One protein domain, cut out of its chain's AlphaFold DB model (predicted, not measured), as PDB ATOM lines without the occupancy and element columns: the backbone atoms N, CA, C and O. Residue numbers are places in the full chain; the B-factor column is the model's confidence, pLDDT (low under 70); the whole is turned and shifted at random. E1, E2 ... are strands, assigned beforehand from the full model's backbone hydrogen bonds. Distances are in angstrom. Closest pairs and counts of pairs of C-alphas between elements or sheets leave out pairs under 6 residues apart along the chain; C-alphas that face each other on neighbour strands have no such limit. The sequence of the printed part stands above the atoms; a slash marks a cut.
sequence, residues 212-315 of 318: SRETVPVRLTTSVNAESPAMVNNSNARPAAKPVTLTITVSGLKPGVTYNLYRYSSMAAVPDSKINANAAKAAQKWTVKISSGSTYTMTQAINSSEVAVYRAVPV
ATOM      1  N   SER A 212      13.038 -14.987  34.208       95.06
ATOM      2  CA  SER A 212      12.945 -13.742  33.445       95.06
ATOM      3  C   SER A 212      12.001 -12.703  34.064       95.06
ATOM      4  O   SER A 212      12.058 -11.537  33.677       95.06
ATOM      5  N   ARG A 213      11.152 -13.093  35.025       94.81
ATOM      6  CA  ARG A 213      10.128 -12.241  35.663       94.81
ATOM      7  C   ARG A 213       9.118 -11.657  34.666       94.81
ATOM      8  O   ARG A 213       8.755 -10.483  34.745       94.81
ATOM      9  N   GLU A 214       8.686 -12.470  33.711       93.50
ATOM     10  CA  GLU A 214       7.797 -12.075  32.609       93.50
ATOM     11  C   GLU A 214       6.329 -12.455  32.846       93.50
ATOM     12  O   GLU A 214       5.430 -11.945  32.169       93.50
ATOM     13  N   THR A 215       6.075 -13.387  33.764       97.31
ATOM     14  CA  THR A 215       4.763 -14.000  33.943       97.31
ATOM     15  C   THR A 215       3.795 -13.096  34.693       97.31
ATOM     16  O   THR A 215       4.138 -12.411  35.656       97.31
ATOM     17  N   VAL A 216       2.535 -13.124  34.258       98.00
ATOM     18  CA  VAL A 216       1.409 -12.600  35.035       98.00
ATOM     19  C   VAL A 216       0.667 -13.751  35.721       98.00
ATOM     20  O   VAL A 216       0.661 -14.871  35.194       98.00
ATOM     21  N   PRO A 217       0.032 -13.523  36.888       97.88
ATOM     22  CA  PRO A 217      -0.550 -14.614  37.659       97.88
ATOM     23  C   PRO A 217      -1.674 -15.335  36.912       97.88
ATOM     24  O   PRO A 217      -2.629 -14.709  36.438       97.88
ATOM     25  N   VAL A 218      -1.593 -16.666  36.897       98.31
ATOM     26  CA  VAL A 218      -2.649 -17.567  36.427       98.31
ATOM     27  C   VAL A 218      -3.114 -18.422  37.599       98.31
ATOM     28  O   VAL A 218      -2.295 -18.998  38.309       98.31
ATOM     29  N   ARG A 219      -4.426 -18.509  37.804       97.25
ATOM     30  CA  ARG A 219      -5.065 -19.349  38.822       97.25
ATOM     31  C   ARG A 219      -6.035 -20.313  38.166       97.25
ATOM     32  O   ARG A 219      -6.699 -19.949  37.196       97.25
ATOM     33  N   LEU A 220      -6.125 -21.516  38.716       97.19
ATOM     34  CA  LEU A 220      -7.061 -22.548  38.297       97.19
ATOM     35  C   LEU A 220      -8.052 -22.862  39.417       97.19
ATOM     36  O   LEU A 220      -7.683 -22.919  40.591       97.19
ATOM     37  N   THR A 221      -9.290 -23.163  39.043       95.81
ATOM     38  CA  THR A 221     -10.214 -23.950  39.867       95.81
ATOM     39  C   THR A 221     -10.707 -25.150  39.073       95.81
ATOM     40  O   THR A 221     -10.779 -25.102  37.847       95.81
ATOM     41  N   THR A 222     -11.058 -26.228  39.766       95.25
ATOM     42  CA  THR A 222     -11.551 -27.471  39.166       95.25
ATOM     43  C   THR A 222     -13.047 -27.627  39.432       95.25
ATOM     44  O   THR A 222     -13.524 -27.278  40.508       95.25
ATOM     45  N   SER A 223     -13.797 -28.199  38.488       95.12
ATOM     46  CA  SER A 223     -15.225 -28.509  38.677       95.12
ATOM     47  C   SER A 223     -15.492 -29.606  39.712       95.12
ATOM     48  O   SER A 223     -16.619 -29.762  40.171       95.12
ATOM     49  N   VAL A 224     -14.467 -30.385  40.059       92.31
ATOM     50  CA  VAL A 224     -14.510 -31.451  41.067       92.31
ATOM     51  C   VAL A 224     -13.290 -31.354  41.972       92.31
ATOM     52  O   VAL A 224     -12.219 -30.965  41.510       92.31
ATOM     53  N   ASN A 225     -13.427 -31.751  43.236       90.19
ATOM     54  CA  ASN A 225     -12.337 -31.725  44.224       90.19
ATOM     55  C   ASN A 225     -11.623 -33.080  44.367       90.19
ATOM     56  O   ASN A 225     -10.488 -33.131  44.832       90.19
ATOM     57  N   ALA A 226     -12.268 -34.167  43.942       91.12
ATOM     58  CA  ALA A 226     -11.729 -35.523  43.985       91.12
ATOM     59  C   ALA A 226     -11.401 -36.037  42.581       91.12
ATOM     60  O   ALA A 226     -12.125 -35.763  41.623       91.12
ATOM     61  N   GLU A 227     -10.344 -36.839  42.477       93.31
ATOM     62  CA  GLU A 227     -10.113 -37.708  41.321       93.31
ATOM     63  C   GLU A 227     -10.790 -39.054  41.580       93.31
ATOM     64  O   GLU A 227     -10.456 -39.742  42.545       93.31
ATOM     65  N   SER A 228     -11.763 -39.406  40.738       91.94
ATOM     66  CA  SER A 228     -12.535 -40.645  40.839       91.94
ATOM     67  C   SER A 228     -12.518 -41.382  39.495       91.94
ATOM     68  O   SER A 228     -12.710 -40.720  38.477       91.94
ATOM     69  N   PRO A 229     -12.345 -42.717  39.451       95.12
ATOM     70  CA  PRO A 229     -12.081 -43.597  40.588       95.12
ATOM     71  C   PRO A 229     -10.757 -43.277  41.290       95.12
ATOM     72  O   PRO A 229      -9.824 -42.754  40.683       95.12
ATOM     73  N   ALA A 230     -10.704 -43.575  42.587       95.00
ATOM     74  CA  ALA A 230      -9.489 -43.427  43.371       95.00
ATOM     75  C   ALA A 230      -8.452 -44.501  43.013       95.00
ATOM     76  O   ALA A 230      -8.785 -45.540  42.438       95.00
ATOM     77  N   MET A 231      -7.197 -44.261  43.394       97.25
ATOM     78  CA  MET A 231      -6.158 -45.286  43.340       97.25
ATOM     79  C   MET A 231      -6.570 -46.527  44.134       97.25
ATOM     80  O   MET A 231      -7.079 -46.425  45.249       97.25
ATOM     81  N   VAL A 232      -6.340 -47.706  43.554       97.50
ATOM     82  CA  VAL A 232      -6.569 -48.990  44.227       97.50
ATOM     83  C   VAL A 232      -5.358 -49.311  45.099       97.50
ATOM     84  O   VAL A 232      -4.215 -49.167  44.661       97.50
ATOM     85  N   ASN A 233      -5.599 -49.763  46.331       97.19
ATOM     86  CA  ASN A 233      -4.523 -50.115  47.252       97.19
ATOM     87  C   ASN A 233      -3.662 -51.269  46.712       97.19
ATOM     88  O   ASN A 233      -4.183 -52.215  46.125       97.19
ATOM     89  N   ASN A 234      -2.349 -51.184  46.925       97.06
ATOM     90  CA  ASN A 234      -1.307 -52.070  46.392       97.06
ATOM     91  C   ASN A 234      -1.186 -52.092  44.855       97.06
ATOM     92  O   ASN A 234      -0.487 -52.943  44.305       97.06
ATOM     93  N   SER A 235      -1.830 -51.167  44.140       97.75
ATOM     94  CA  SER A 235      -1.727 -51.073  42.679       97.75
ATOM     95  C   SER A 235      -0.632 -50.096  42.242       97.75
ATOM     96  O   SER A 235      -0.292 -49.153  42.955       97.75
ATOM     97  N   ASN A 236      -0.115 -50.295  41.027       97.94
ATOM     98  CA  ASN A 236       0.685 -49.309  40.286       97.94
ATOM     99  C   ASN A 236      -0.044 -48.765  39.049       97.94
ATOM    100  O   ASN A 236       0.454 -47.854  38.382       97.94
ATOM    101  N   ALA A 237      -1.213 -49.325  38.735       97.31
ATOM    102  CA  ALA A 237      -2.005 -48.940  37.583       97.31
ATOM    103  C   ALA A 237      -2.703 -47.607  37.848       97.31
ATOM    104  O   ALA A 237      -3.347 -47.426  38.881       97.31
ATOM    105  N   ARG A 238      -2.585 -46.685  36.893       97.12
ATOM    106  CA  ARG A 238      -3.278 -45.400  36.948       97.12
ATOM    107  C   ARG A 238      -4.799 -45.622  36.959       97.12
ATOM    108  O   ARG A 238      -5.284 -46.430  36.164       97.12
ATOM    109  N   PRO A 239      -5.561 -44.893  37.793       96.81
ATOM    110  CA  PRO A 239      -7.017 -44.922  37.730       96.81
ATOM    111  C   PRO A 239      -7.552 -44.456  36.374       96.81
ATOM    112  O   PRO A 239      -6.930 -43.640  35.689       96.81
ATOM    113  N   ALA A 240      -8.731 -44.953  35.995       96.75
ATOM    114  CA  ALA A 240      -9.406 -44.505  34.784       96.75
ATOM    115  C   ALA A 240      -9.659 -42.991  34.838       96.75
ATOM    116  O   ALA A 240     -10.077 -42.454  35.863       96.75
ATOM    117  N   ALA A 241      -9.419 -42.302  33.728       96.00
ATOM    118  CA  ALA A 241      -9.576 -40.860  33.683       96.00
ATOM    119  C   ALA A 241     -11.054 -40.442  33.631       96.00
ATOM    120  O   ALA A 241     -11.903 -41.155  33.087       96.00
ATOM    121  N   LYS A 242     -11.360 -39.258  34.169       96.06
ATOM    122  CA  LYS A 242     -12.674 -38.614  34.064       96.06
ATOM    123  C   LYS A 242     -12.550 -37.172  33.590       96.06
ATOM    124  O   LYS A 242     -11.547 -36.533  33.897       96.06
ATOM    125  N   PRO A 243     -13.567 -36.633  32.902       96.25
ATOM    126  CA  PRO A 243     -13.591 -35.220  32.557       96.25
ATOM    127  C   PRO A 243     -13.532 -34.327  33.801       96.25
ATOM    128  O   PRO A 243     -14.261 -34.538  34.772       96.25
ATOM    129  N   VAL A 244     -12.688 -33.304  33.743       96.25
ATOM    130  CA  VAL A 244     -12.583 -32.213  34.713       96.25
ATOM    131  C   VAL A 244     -12.629 -30.910  33.932       96.25
ATOM    132  O   VAL A 244     -11.904 -30.741  32.952       96.25
ATOM    133  N   THR A 245     -13.458 -29.968  34.370       97.69
ATOM    134  CA  THR A 245     -13.444 -28.615  33.817       97.69
ATOM    135  C   THR A 245     -12.542 -27.748  34.677       97.69
ATOM    136  O   THR A 245     -12.769 -27.602  35.878       97.69
ATOM    137  N   LEU A 246     -11.524 -27.167  34.053       97.69
ATOM    138  CA  LEU A 246     -10.710 -26.114  34.635       97.69
ATOM    139  C   LEU A 246     -11.343 -24.761  34.325       97.69
ATOM    140  O   LEU A 246     -11.678 -24.487  33.174       97.69
ATOM    141  N   THR A 247     -11.455 -23.899  35.329       98.12
ATOM    142  CA  THR A 247     -11.640 -22.458  35.137       98.12
ATOM    143  C   THR A 247     -10.282 -21.799  35.302       98.12
ATOM    144  O   THR A 247      -9.668 -21.904  36.360       98.12
ATOM    145  N   ILE A 248      -9.810 -21.150  34.243       98.50
ATOM    146  CA  ILE A 248      -8.502 -20.510  34.163       98.50
ATOM    147  C   ILE A 248      -8.711 -19.009  34.273       98.50
ATOM    148  O   ILE A 248      -9.362 -18.419  33.414       98.50
ATOM    149  N   THR A 249      -8.139 -18.390  35.300       98.44
ATOM    150  CA  THR A 249      -8.192 -16.943  35.514       98.44
ATOM    151  C   THR A 249      -6.791 -16.360  35.434       98.44
ATOM    152  O   THR A 249      -5.938 -16.640  36.276       98.44
ATOM    153  N   VAL A 250      -6.566 -15.515  34.432       98.69
ATOM    154  CA  VAL A 250      -5.374 -14.675  34.312       98.69
ATOM    155  C   VAL A 250      -5.679 -13.326  34.953       98.69
ATOM    156  O   VAL A 250      -6.737 -12.749  34.706       98.69
ATOM    157  N   SER A 251      -4.770 -12.821  35.780       98.19
ATOM    158  CA  SER A 251      -4.939 -11.556  36.505       98.19
ATOM    159  C   SER A 251      -3.713 -10.656  36.365       98.19
ATOM    160  O   SER A 251      -2.695 -11.073  35.822       98.19
ATOM    161  N   GLY A 252      -3.819  -9.404  36.815       97.31
ATOM    162  CA  GLY A 252      -2.743  -8.419  36.654       97.31
ATOM    163  C   GLY A 252      -2.568  -7.934  35.211       97.31
ATOM    164  O   GLY A 252      -1.531  -7.370  34.869       97.31
ATOM    165  N   LEU A 253      -3.576  -8.150  34.361       98.25
ATOM    166  CA  LEU A 253      -3.578  -7.683  32.981       98.25
ATOM    167  C   LEU A 253      -3.748  -6.160  32.930       98.25
ATOM    168  O   LEU A 253      -4.422  -5.562  33.767       98.25
ATOM    169  N   LYS A 254      -3.162  -5.539  31.906       98.06
ATOM    170  CA  LYS A 254      -3.292  -4.102  31.624       98.06
ATOM    171  C   LYS A 254      -4.144  -3.896  30.366       98.06
ATOM    172  O   LYS A 254      -3.833  -4.535  29.355       98.06
ATOM    173  N   PRO A 255      -5.162  -3.015  30.383       98.06
ATOM    174  CA  PRO A 255      -5.926  -2.670  29.189       98.06
ATOM    175  C   PRO A 255      -5.038  -2.259  28.013       98.06
ATOM    176  O   PRO A 255      -4.047  -1.553  28.183       98.06
ATOM    177  N   GLY A 256      -5.375  -2.737  26.814       96.88
ATOM    178  CA  GLY A 256      -4.635  -2.433  25.585       96.88
ATOM    179  C   GLY A 256      -3.339  -3.228  25.372       96.88
ATOM    180  O   GLY A 256      -2.885  -3.309  24.230       96.88
ATOM    181  N   VAL A 257      -2.789  -3.877  26.405       98.19
ATOM    182  CA  VAL A 257      -1.635  -4.781  26.277       98.19
ATOM    183  C   VAL A 257      -2.109  -6.172  25.857       98.19
ATOM    184  O   VAL A 257      -3.078  -6.703  26.403       98.19
ATOM    185  N   THR A 258      -1.418  -6.769  24.888       98.44
ATOM    186  CA  THR A 258      -1.677  -8.140  24.433       98.44
ATOM    187  C   THR A 258      -0.783  -9.128  25.183       98.44
ATOM    188  O   THR A 258       0.421  -8.902  25.320       98.44
ATOM    189  N   TYR A 259      -1.363 -10.243  25.615       98.75
ATOM    190  CA  TYR A 259      -0.693 -11.330  26.324       98.75
ATOM    191  C   TYR A 259      -0.849 -12.646  25.558       98.75
ATOM    192  O   TYR A 259      -1.872 -12.883  24.915       98.75
ATOM    193  N   ASN A 260       0.151 -13.516  25.660       98.69
ATOM    194  CA  ASN A 260       0.070 -14.912  25.258       98.69
ATOM    195  C   ASN A 260      -0.223 -15.759  26.500       98.69
ATOM    196  O   ASN A 260       0.535 -15.704  27.464       98.69
ATOM    197  N   LEU A 261      -1.297 -16.546  26.468       98.81
ATOM    198  CA  LEU A 261      -1.572 -17.605  27.436       98.81
ATOM    199  C   LEU A 261      -1.190 -18.939  26.797       98.81
ATOM    200  O   LEU A 261      -1.763 -19.319  25.780       98.81
ATOM    201  N   TYR A 262      -0.230 -19.641  27.380       98.81
ATOM    202  CA  TYR A 262       0.239 -20.946  26.925       98.81
ATOM    203  C   TYR A 262      -0.323 -22.052  27.807       98.81
ATOM    204  O   TYR A 262      -0.407 -21.867  29.019       98.81
ATOM    205  N   ARG A 263      -0.646 -23.206  27.211       98.69
ATOM    206  CA  ARG A 263      -0.878 -24.470  27.926       98.69
ATOM    207  C   ARG A 263       0.205 -25.479  27.562       98.69
ATOM    208  O   ARG A 263       0.436 -25.736  26.382       98.69
ATOM    209  N   TYR A 264       0.779 -26.116  28.571       98.75
ATOM    210  CA  TYR A 264       1.701 -27.244  28.453       98.75
ATOM    211  C   TYR A 264       1.018 -28.525  28.939       98.75
ATOM    212  O   TYR A 264       0.276 -28.502  29.924       98.75
ATOM    213  N   SER A 265       1.265 -29.634  28.238       97.88
ATOM    214  CA  SER A 265       0.675 -30.957  28.506       97.88
ATOM    215  C   SER A 265       1.599 -31.907  29.280       97.88
ATOM    216  O   SER A 265       1.253 -33.061  29.513       97.88
ATOM    217  N   SER A 266       2.789 -31.441  29.666       97.38
ATOM    218  CA  SER A 266       3.736 -32.167  30.517       97.38
ATOM    219  C   SER A 266       4.585 -31.173  31.306       97.38
ATOM    220  O   SER A 266       4.807 -30.057  30.834       97.38
ATOM    221  N   MET A 267       5.086 -31.579  32.478       97.12
ATOM    222  CA  MET A 267       5.986 -30.726  33.266       97.12
ATOM    223  C   MET A 267       7.297 -30.459  32.524       97.12
ATOM    224  O   MET A 267       7.704 -29.315  32.421       97.12
ATOM    225  N   ALA A 268       7.886 -31.469  31.872       96.81
ATOM    226  CA  ALA A 268       9.148 -31.324  31.134       96.81
ATOM    227  C   ALA A 268       9.118 -30.268  30.008       96.81
ATOM    228  O   ALA A 268      10.167 -29.777  29.587       96.81
ATOM    229  N   ALA A 269       7.933 -29.923  29.495       98.12
ATOM    230  CA  ALA A 269       7.771 -28.903  28.465       98.12
ATOM    231  C   ALA A 269       7.700 -27.470  29.021       98.12
ATOM    232  O   ALA A 269       7.837 -26.524  28.243       98.12
ATOM    233  N   VAL A 270       7.478 -27.293  30.330       98.31
ATOM    234  CA  VAL A 270       7.293 -25.982  30.959       98.31
ATOM    235  C   VAL A 270       8.644 -25.258  31.040       98.31
ATOM    236  O   VAL A 270       9.580 -25.760  31.659       98.31
ATOM    237  N   PRO A 271       8.793 -24.086  30.405       97.75
ATOM    238  CA  PRO A 271      10.009 -23.298  30.516       97.75
ATOM    239  C   PRO A 271      10.012 -22.461  31.802       97.75
ATOM    240  O   PRO A 271       9.004 -21.854  32.154       97.75
ATOM    241  N   ASP A 272      11.178 -22.366  32.440       97.88
ATOM    242  CA  ASP A 272      11.421 -21.517  33.621       97.88
ATOM    243  C   ASP A 272      11.801 -20.067  33.261       97.88
ATOM    244  O   ASP A 272      12.037 -19.238  34.138       97.88
ATOM    245  N   SER A 273      11.953 -19.751  31.972       96.94
ATOM    246  CA  SER A 273      12.331 -18.420  31.474       96.94
ATOM    247  C   SER A 273      12.009 -18.270  29.990       96.94
ATOM    248  O   SER A 273      11.869 -19.279  29.289       96.94
ATOM    249  N   LYS A 274      11.946 -17.021  29.508       96.19
ATOM    250  CA  LYS A 274      11.767 -16.671  28.086       96.19
ATOM    251  C   LYS A 274      10.606 -17.443  27.466       96.19
ATOM    252  O   LYS A 274      10.781 -18.277  26.564       96.19
ATOM    253  N   ILE A 275       9.423 -17.267  28.050       96.75
ATOM    254  CA  ILE A 275       8.259 -18.115  27.758       96.75
ATOM    255  C   ILE A 275       7.854 -17.968  26.284       96.75
ATOM    256  O   ILE A 275       7.541 -18.967  25.632       96.75
ATOM    257  N   ASN A 276       7.932 -16.750  25.730       97.62
ATOM    258  CA  ASN A 276       7.620 -16.497  24.322       97.62
ATOM    259  C   ASN A 276       8.643 -17.151  23.384       97.62
ATOM    260  O   ASN A 276       8.238 -17.794  22.414       97.62
ATOM    261  N   ALA A 277       9.945 -17.070  23.685       97.19
ATOM    262  CA  ALA A 277      10.976 -17.762  22.902       97.19
ATOM    263  C   ALA A 277      10.807 -19.294  22.907       97.19
ATOM    264  O   ALA A 277      11.196 -19.976  21.961       97.19
ATOM    265  N   ASN A 278      10.185 -19.846  23.954       97.19
ATOM    266  CA  ASN A 278       9.885 -21.272  24.095       97.19
ATOM    267  C   ASN A 278       8.450 -21.644  23.668       97.19
ATOM    268  O   ASN A 278       7.973 -22.728  24.011       97.19
ATOM    269  N   ALA A 279       7.759 -20.791  22.901       96.94
ATOM    270  CA  ALA A 279       6.364 -20.999  22.501       96.94
ATOM    271  C   ALA A 279       6.097 -22.363  21.841       96.94
ATOM    272  O   ALA A 279       5.028 -22.934  22.038       96.94
ATOM    273  N   ALA A 280       7.067 -22.905  21.096       97.94
ATOM    274  CA  ALA A 280       6.943 -24.193  20.409       97.94
ATOM    275  C   ALA A 280       6.814 -25.404  21.355       97.94
ATOM    276  O   ALA A 280       6.390 -26.470  20.920       97.94
ATOM    277  N   LYS A 281       7.161 -25.259  22.643       98.19
ATOM    278  CA  LYS A 281       6.969 -26.312  23.657       98.19
ATOM    279  C   LYS A 281       5.528 -26.389  24.167       98.19
ATOM    280  O   LYS A 281       5.153 -27.380  24.791       98.19
ATOM    281  N   ALA A 282       4.733 -25.339  23.962       98.44
ATOM    282  CA  ALA A 282       3.351 -25.310  24.411       98.44
ATOM    283  C   ALA A 282       2.469 -26.155  23.489       98.44
ATOM    284  O   ALA A 282       2.573 -26.088  22.267       98.44
ATOM    285  N   ALA A 283       1.546 -26.907  24.082       98.31
ATOM    286  CA  ALA A 283       0.545 -27.660  23.340       98.31
ATOM    287  C   ALA A 283      -0.524 -26.736  22.738       98.31
ATOM    288  O   ALA A 283      -1.096 -27.041  21.695       98.31
ATOM    289  N   GLN A 284      -0.832 -25.622  23.414       98.44
ATOM    290  CA  GLN A 284      -1.821 -24.642  22.962       98.44
ATOM    291  C   GLN A 284      -1.404 -23.222  23.350       98.44
ATOM    292  O   GLN A 284      -0.668 -23.014  24.319       98.44
ATOM    293  N   LYS A 285      -1.915 -22.245  22.598       98.38
ATOM    294  CA  LYS A 285      -1.691 -20.816  22.810       98.38
ATOM    295  C   LYS A 285      -2.979 -20.038  22.540       98.38
ATOM    296  O   LYS A 285      -3.615 -20.246  21.511       98.38
ATOM    297  N   TRP A 286      -3.291 -19.080  23.406       98.69
ATOM    298  CA  TRP A 286      -4.341 -18.083  23.201       98.69
ATOM    299  C   TRP A 286      -3.756 -16.676  23.260       98.69
ATOM    300  O   TRP A 286      -2.856 -16.397  24.051       98.69
ATOM    301  N   THR A 287      -4.290 -15.785  22.428       98.25
ATOM    302  CA  THR A 287      -3.979 -14.353  22.489       98.25
ATOM    303  C   THR A 287      -5.050 -13.666  23.322       98.25
ATOM    304  O   THR A 287      -6.232 -13.744  22.997       98.25
ATOM    305  N   VAL A 288      -4.641 -12.996  24.395       98.25
ATOM    306  CA  VAL A 288      -5.531 -12.328  25.348       98.25
ATOM    307  C   VAL A 288      -5.299 -10.824  25.281       98.25
ATOM    308  O   VAL A 288      -4.176 -10.351  25.445       98.25
ATOM    309  N   LYS A 289      -6.369 -10.059  25.067       97.88
ATOM    310  CA  LYS A 289      -6.361  -8.594  25.138       97.88
ATOM    311  C   LYS A 289      -7.652  -8.134  25.800       97.88
ATOM    312  O   LYS A 289      -8.731  -8.547  25.385       97.88
ATOM    313  N   ILE A 290      -7.538  -7.282  26.815       97.69
ATOM    314  CA  ILE A 290      -8.688  -6.713  27.527       97.69
ATOM    315  C   ILE A 290      -8.812  -5.214  27.229       97.69
ATOM    316  O   ILE A 290      -7.807  -4.525  27.034       97.69
ATOM    317  N   SER A 291     -10.047  -4.714  27.172       97.00
ATOM    318  CA  SER A 291     -10.356  -3.291  26.960       97.00
ATOM    319  C   SER A 291     -10.513  -2.511  28.269       97.00
ATOM    320  O   SER A 291     -10.324  -1.301  28.287       97.00
ATOM    321  N   SER A 292     -10.835  -3.196  29.367       97.12
ATOM    322  CA  SER A 292     -10.993  -2.634  30.711       97.12
ATOM    323  C   SER A 292     -10.770  -3.722  31.772       97.12
ATOM    324  O   SER A 292     -10.717  -4.909  31.441       97.12
ATOM    325  N   GLY A 293     -10.620  -3.328  33.041       97.31
ATOM    326  CA  GLY A 293     -10.341  -4.251  34.149       97.31
ATOM    327  C   GLY A 293      -8.907  -4.797  34.138       97.31
ATOM    328  O   GLY A 293      -8.011  -4.199  33.543       97.31
ATOM    329  N   SER A 294      -8.685  -5.924  34.822       97.94
ATOM    330  CA  SER A 294      -7.355  -6.544  34.965       97.94
ATOM    331  C   SER A 294      -7.354  -8.075  34.894       97.94
ATOM    332  O   SER A 294      -6.351  -8.714  35.223       97.94
ATOM    333  N   THR A 295      -8.466  -8.680  34.469       98.19
ATOM    334  CA  THR A 295      -8.674 -10.133  34.514       98.19
ATOM    335  C   THR A 295      -9.247 -10.681  33.215       98.19
ATOM    336  O   THR A 295     -10.101 -10.050  32.596       98.19
ATOM    337  N   TYR A 296      -8.832 -11.891  32.850       98.38
ATOM    338  CA  TYR A 296      -9.414 -12.696  31.776       98.38
ATOM    339  C   TYR A 296      -9.697 -14.100  32.307       98.38
ATOM    340  O   TYR A 296      -8.836 -14.688  32.963       98.38
ATOM    341  N   THR A 297     -10.878 -14.638  32.009       98.31
ATOM    342  CA  THR A 297     -11.277 -15.981  32.440       98.31
ATOM    343  C   THR A 297     -11.738 -16.805  31.248       98.31
ATOM    344  O   THR A 297     -12.498 -16.322  30.412       98.31
ATOM    345  N   MET A 298     -11.310 -18.063  31.201       98.31
ATOM    346  CA  MET A 298     -11.802 -19.065  30.256       98.31
ATOM    347  C   MET A 298     -11.987 -20.411  30.957       98.31
ATOM    348  O   MET A 298     -11.533 -20.601  32.086       98.31
ATOM    349  N   THR A 299     -12.639 -21.357  30.289       98.38
ATOM    350  CA  THR A 299     -12.748 -22.738  30.764       98.38
ATOM    351  C   THR A 299     -12.101 -23.708  29.787       98.38
ATOM    352  O   THR A 299     -12.014 -23.442  28.587       98.38
ATOM    353  N   GLN A 300     -11.639 -24.843  30.303       98.12
ATOM    354  CA  GLN A 300     -11.126 -25.939  29.493       98.12
ATOM    355  C   GLN A 300     -11.530 -27.283  30.092       98.12
ATOM    356  O   GLN A 300     -11.330 -27.518  31.280       98.12
ATOM    357  N   ALA A 301     -12.065 -28.173  29.259       97.44
ATOM    358  CA  ALA A 301     -12.236 -29.571  29.623       97.44
ATOM    359  C   ALA A 301     -10.909 -30.318  29.432       97.44
ATOM    360  O   ALA A 301     -10.274 -30.202  28.381       97.44
ATOM    361  N   ILE A 302     -10.511 -31.074  30.447       97.12
ATOM    362  CA  ILE A 302      -9.366 -31.988  30.433       97.12
ATOM    363  C   ILE A 302      -9.796 -33.334  31.012       97.12
ATOM    364  O   ILE A 302     -10.852 -33.438  31.638       97.12
ATOM    365  N   ASN A 303      -8.962 -34.357  30.877       96.81
ATOM    366  CA  ASN A 303      -9.090 -35.559  31.688       96.81
ATOM    367  C   ASN A 303      -8.343 -35.423  33.022       96.81
ATOM    368  O   ASN A 303      -7.294 -34.792  33.105       96.81
ATOM    369  N   SER A 304      -8.837 -36.090  34.063       95.75
ATOM    370  CA  SER A 304      -8.237 -36.119  35.404       95.75
ATOM    371  C   SER A 304      -6.844 -36.755  35.454       95.75
ATOM    372  O   SER A 304      -6.171 -36.670  36.471       95.75
ATOM    373  N   SER A 305      -6.421 -37.422  34.378       95.94
ATOM    374  CA  SER A 305      -5.077 -37.974  34.203       95.94
ATOM    375  C   SER A 305      -4.133 -37.059  33.419       95.94
ATOM    376  O   SER A 305      -3.000 -37.458  33.167       95.94
ATOM    377  N   GLU A 306      -4.589 -35.890  32.966       95.81
ATOM    378  CA  GLU A 306      -3.756 -34.953  32.213       95.81
ATOM    379  C   GLU A 306      -2.941 -34.047  33.138       95.81
ATOM    380  O   GLU A 306      -3.378 -33.647  34.216       95.81
ATOM    381  N   VAL A 307      -1.770 -33.650  32.643       97.94
ATOM    382  CA  VAL A 307      -1.053 -32.475  33.133       97.94
ATOM    383  C   VAL A 307      -1.513 -31.272  32.310       97.94
ATOM    384  O   VAL A 307      -1.521 -31.312  31.080       97.94
ATOM    385  N   ALA A 308      -1.912 -30.196  32.982       98.38
ATOM    386  CA  ALA A 308      -2.316 -28.948  32.348       98.38
ATOM    387  C   ALA A 308      -1.696 -27.769  33.102       98.38
ATOM    388  O   ALA A 308      -2.154 -27.386  34.179       98.38
ATOM    389  N   VAL A 309      -0.637 -27.202  32.525       98.75
ATOM    390  CA  VAL A 309       0.091 -26.066  33.103       98.75
ATOM    391  C   VAL A 309      -0.100 -24.845  32.227       98.75
ATOM    392  O   VAL A 309       0.097 -24.919  31.018       98.75
ATOM    393  N   TYR A 310      -0.445 -23.719  32.837       98.81
ATOM    394  CA  TYR A 310      -0.719 -22.464  32.164       98.81
ATOM    395  C   TYR A 310       0.281 -21.396  32.587       98.81
ATOM    396  O   TYR A 310       0.541 -21.194  33.776       98.81
ATOM    397  N   ARG A 311       0.833 -20.687  31.601       98.69
ATOM    398  CA  ARG A 311       1.705 -19.523  31.808       98.69
ATOM    399  C   ARG A 311       1.231 -18.397  30.906       98.69
ATOM    400  O   ARG A 311       0.954 -18.631  29.731       98.69
ATOM    401  N   ALA A 312       1.122 -17.194  31.454       98.62
ATOM    402  CA  ALA A 312       0.717 -16.014  30.706       98.62
ATOM    403  C   ALA A 312       1.832 -14.972  30.741       98.62
ATOM    404  O   ALA A 312       2.336 -14.666  31.818       98.62
ATOM    405  N   VAL A 313       2.193 -14.420  29.585       98.38
ATOM    406  CA  VAL A 313       3.231 -13.384  29.442       98.38
ATOM    407  C   VAL A 313       2.788 -12.315  28.437       98.38
ATOM    408  O   VAL A 313       2.036 -12.635  27.513       98.38
ATOM    409  N   PRO A 314       3.211 -11.045  28.565       98.12
ATOM    410  CA  PRO A 314       3.021 -10.049  27.510       98.12
ATOM    411  C   PRO A 314       3.633 -10.519  26.182       98.12
ATOM    412  O   PRO A 314       4.685 -11.149  26.175       98.12
ATOM    413  N   VAL A 315       3.032 -10.170  25.040       96.88
ATOM    414  CA  VAL A 315       3.573 -10.547  23.712       96.88
ATOM    415  C   VAL A 315       4.981  -9.991  23.472       96.88
ATOM    416  O   VAL A 315       5.769 -10.623  22.781       96.88
TER     417      VAL A 315
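This is residues 212 to 315 of the 318 residues of an uncharacterized protein of Planctomycetes bacterium (UniProt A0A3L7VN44). With little regular structure, two small sheets of three strands, E1-E2-E5 and E4-E3-E6, form a sandwich, while a long loop after E1 reaches past one end, its residues 232 to 237 sticking out. The 104 printed residues hold six named strands, E1 to E6, and no named helix: all strand, with 41 residues in strands, both sheets antiparallel. It is only just loose, close to compact, radius of gyration of the C-alphas 15.8 A, spanning 52 by 27 by 19 A.

E1, residues 218 to 222, begins at C-alpha 218 (-2.649, -17.567, 36.427). E2 is 243 to 250, 22.2 A; E3 258 to 264; E4 284 to 289; E5 296 to 303, 22.9 A; E6 308 to 314, ending at C-alpha 314 (3.021, -10.049, 27.510).

Within hydrogen-bond range are N 219 and O 249, 2.8 A, in the hairpin E1 and E2; N 244 and O 302, 2.8 A, between E2 and E5; N 261 and O 286, 2.9 A, in the hairpin E3 and E4; N 262 and O 311, 2.8 A, between E3 and E6. The sheets' strands stand at 20 degrees.

The farthest C-alphas, Asn 234 and Gly 256, are 53.9 A apart. Links E1 to E2 and E3 to E4 are long. The printed part has no cut; no printed residue is under 70 in pLDDT.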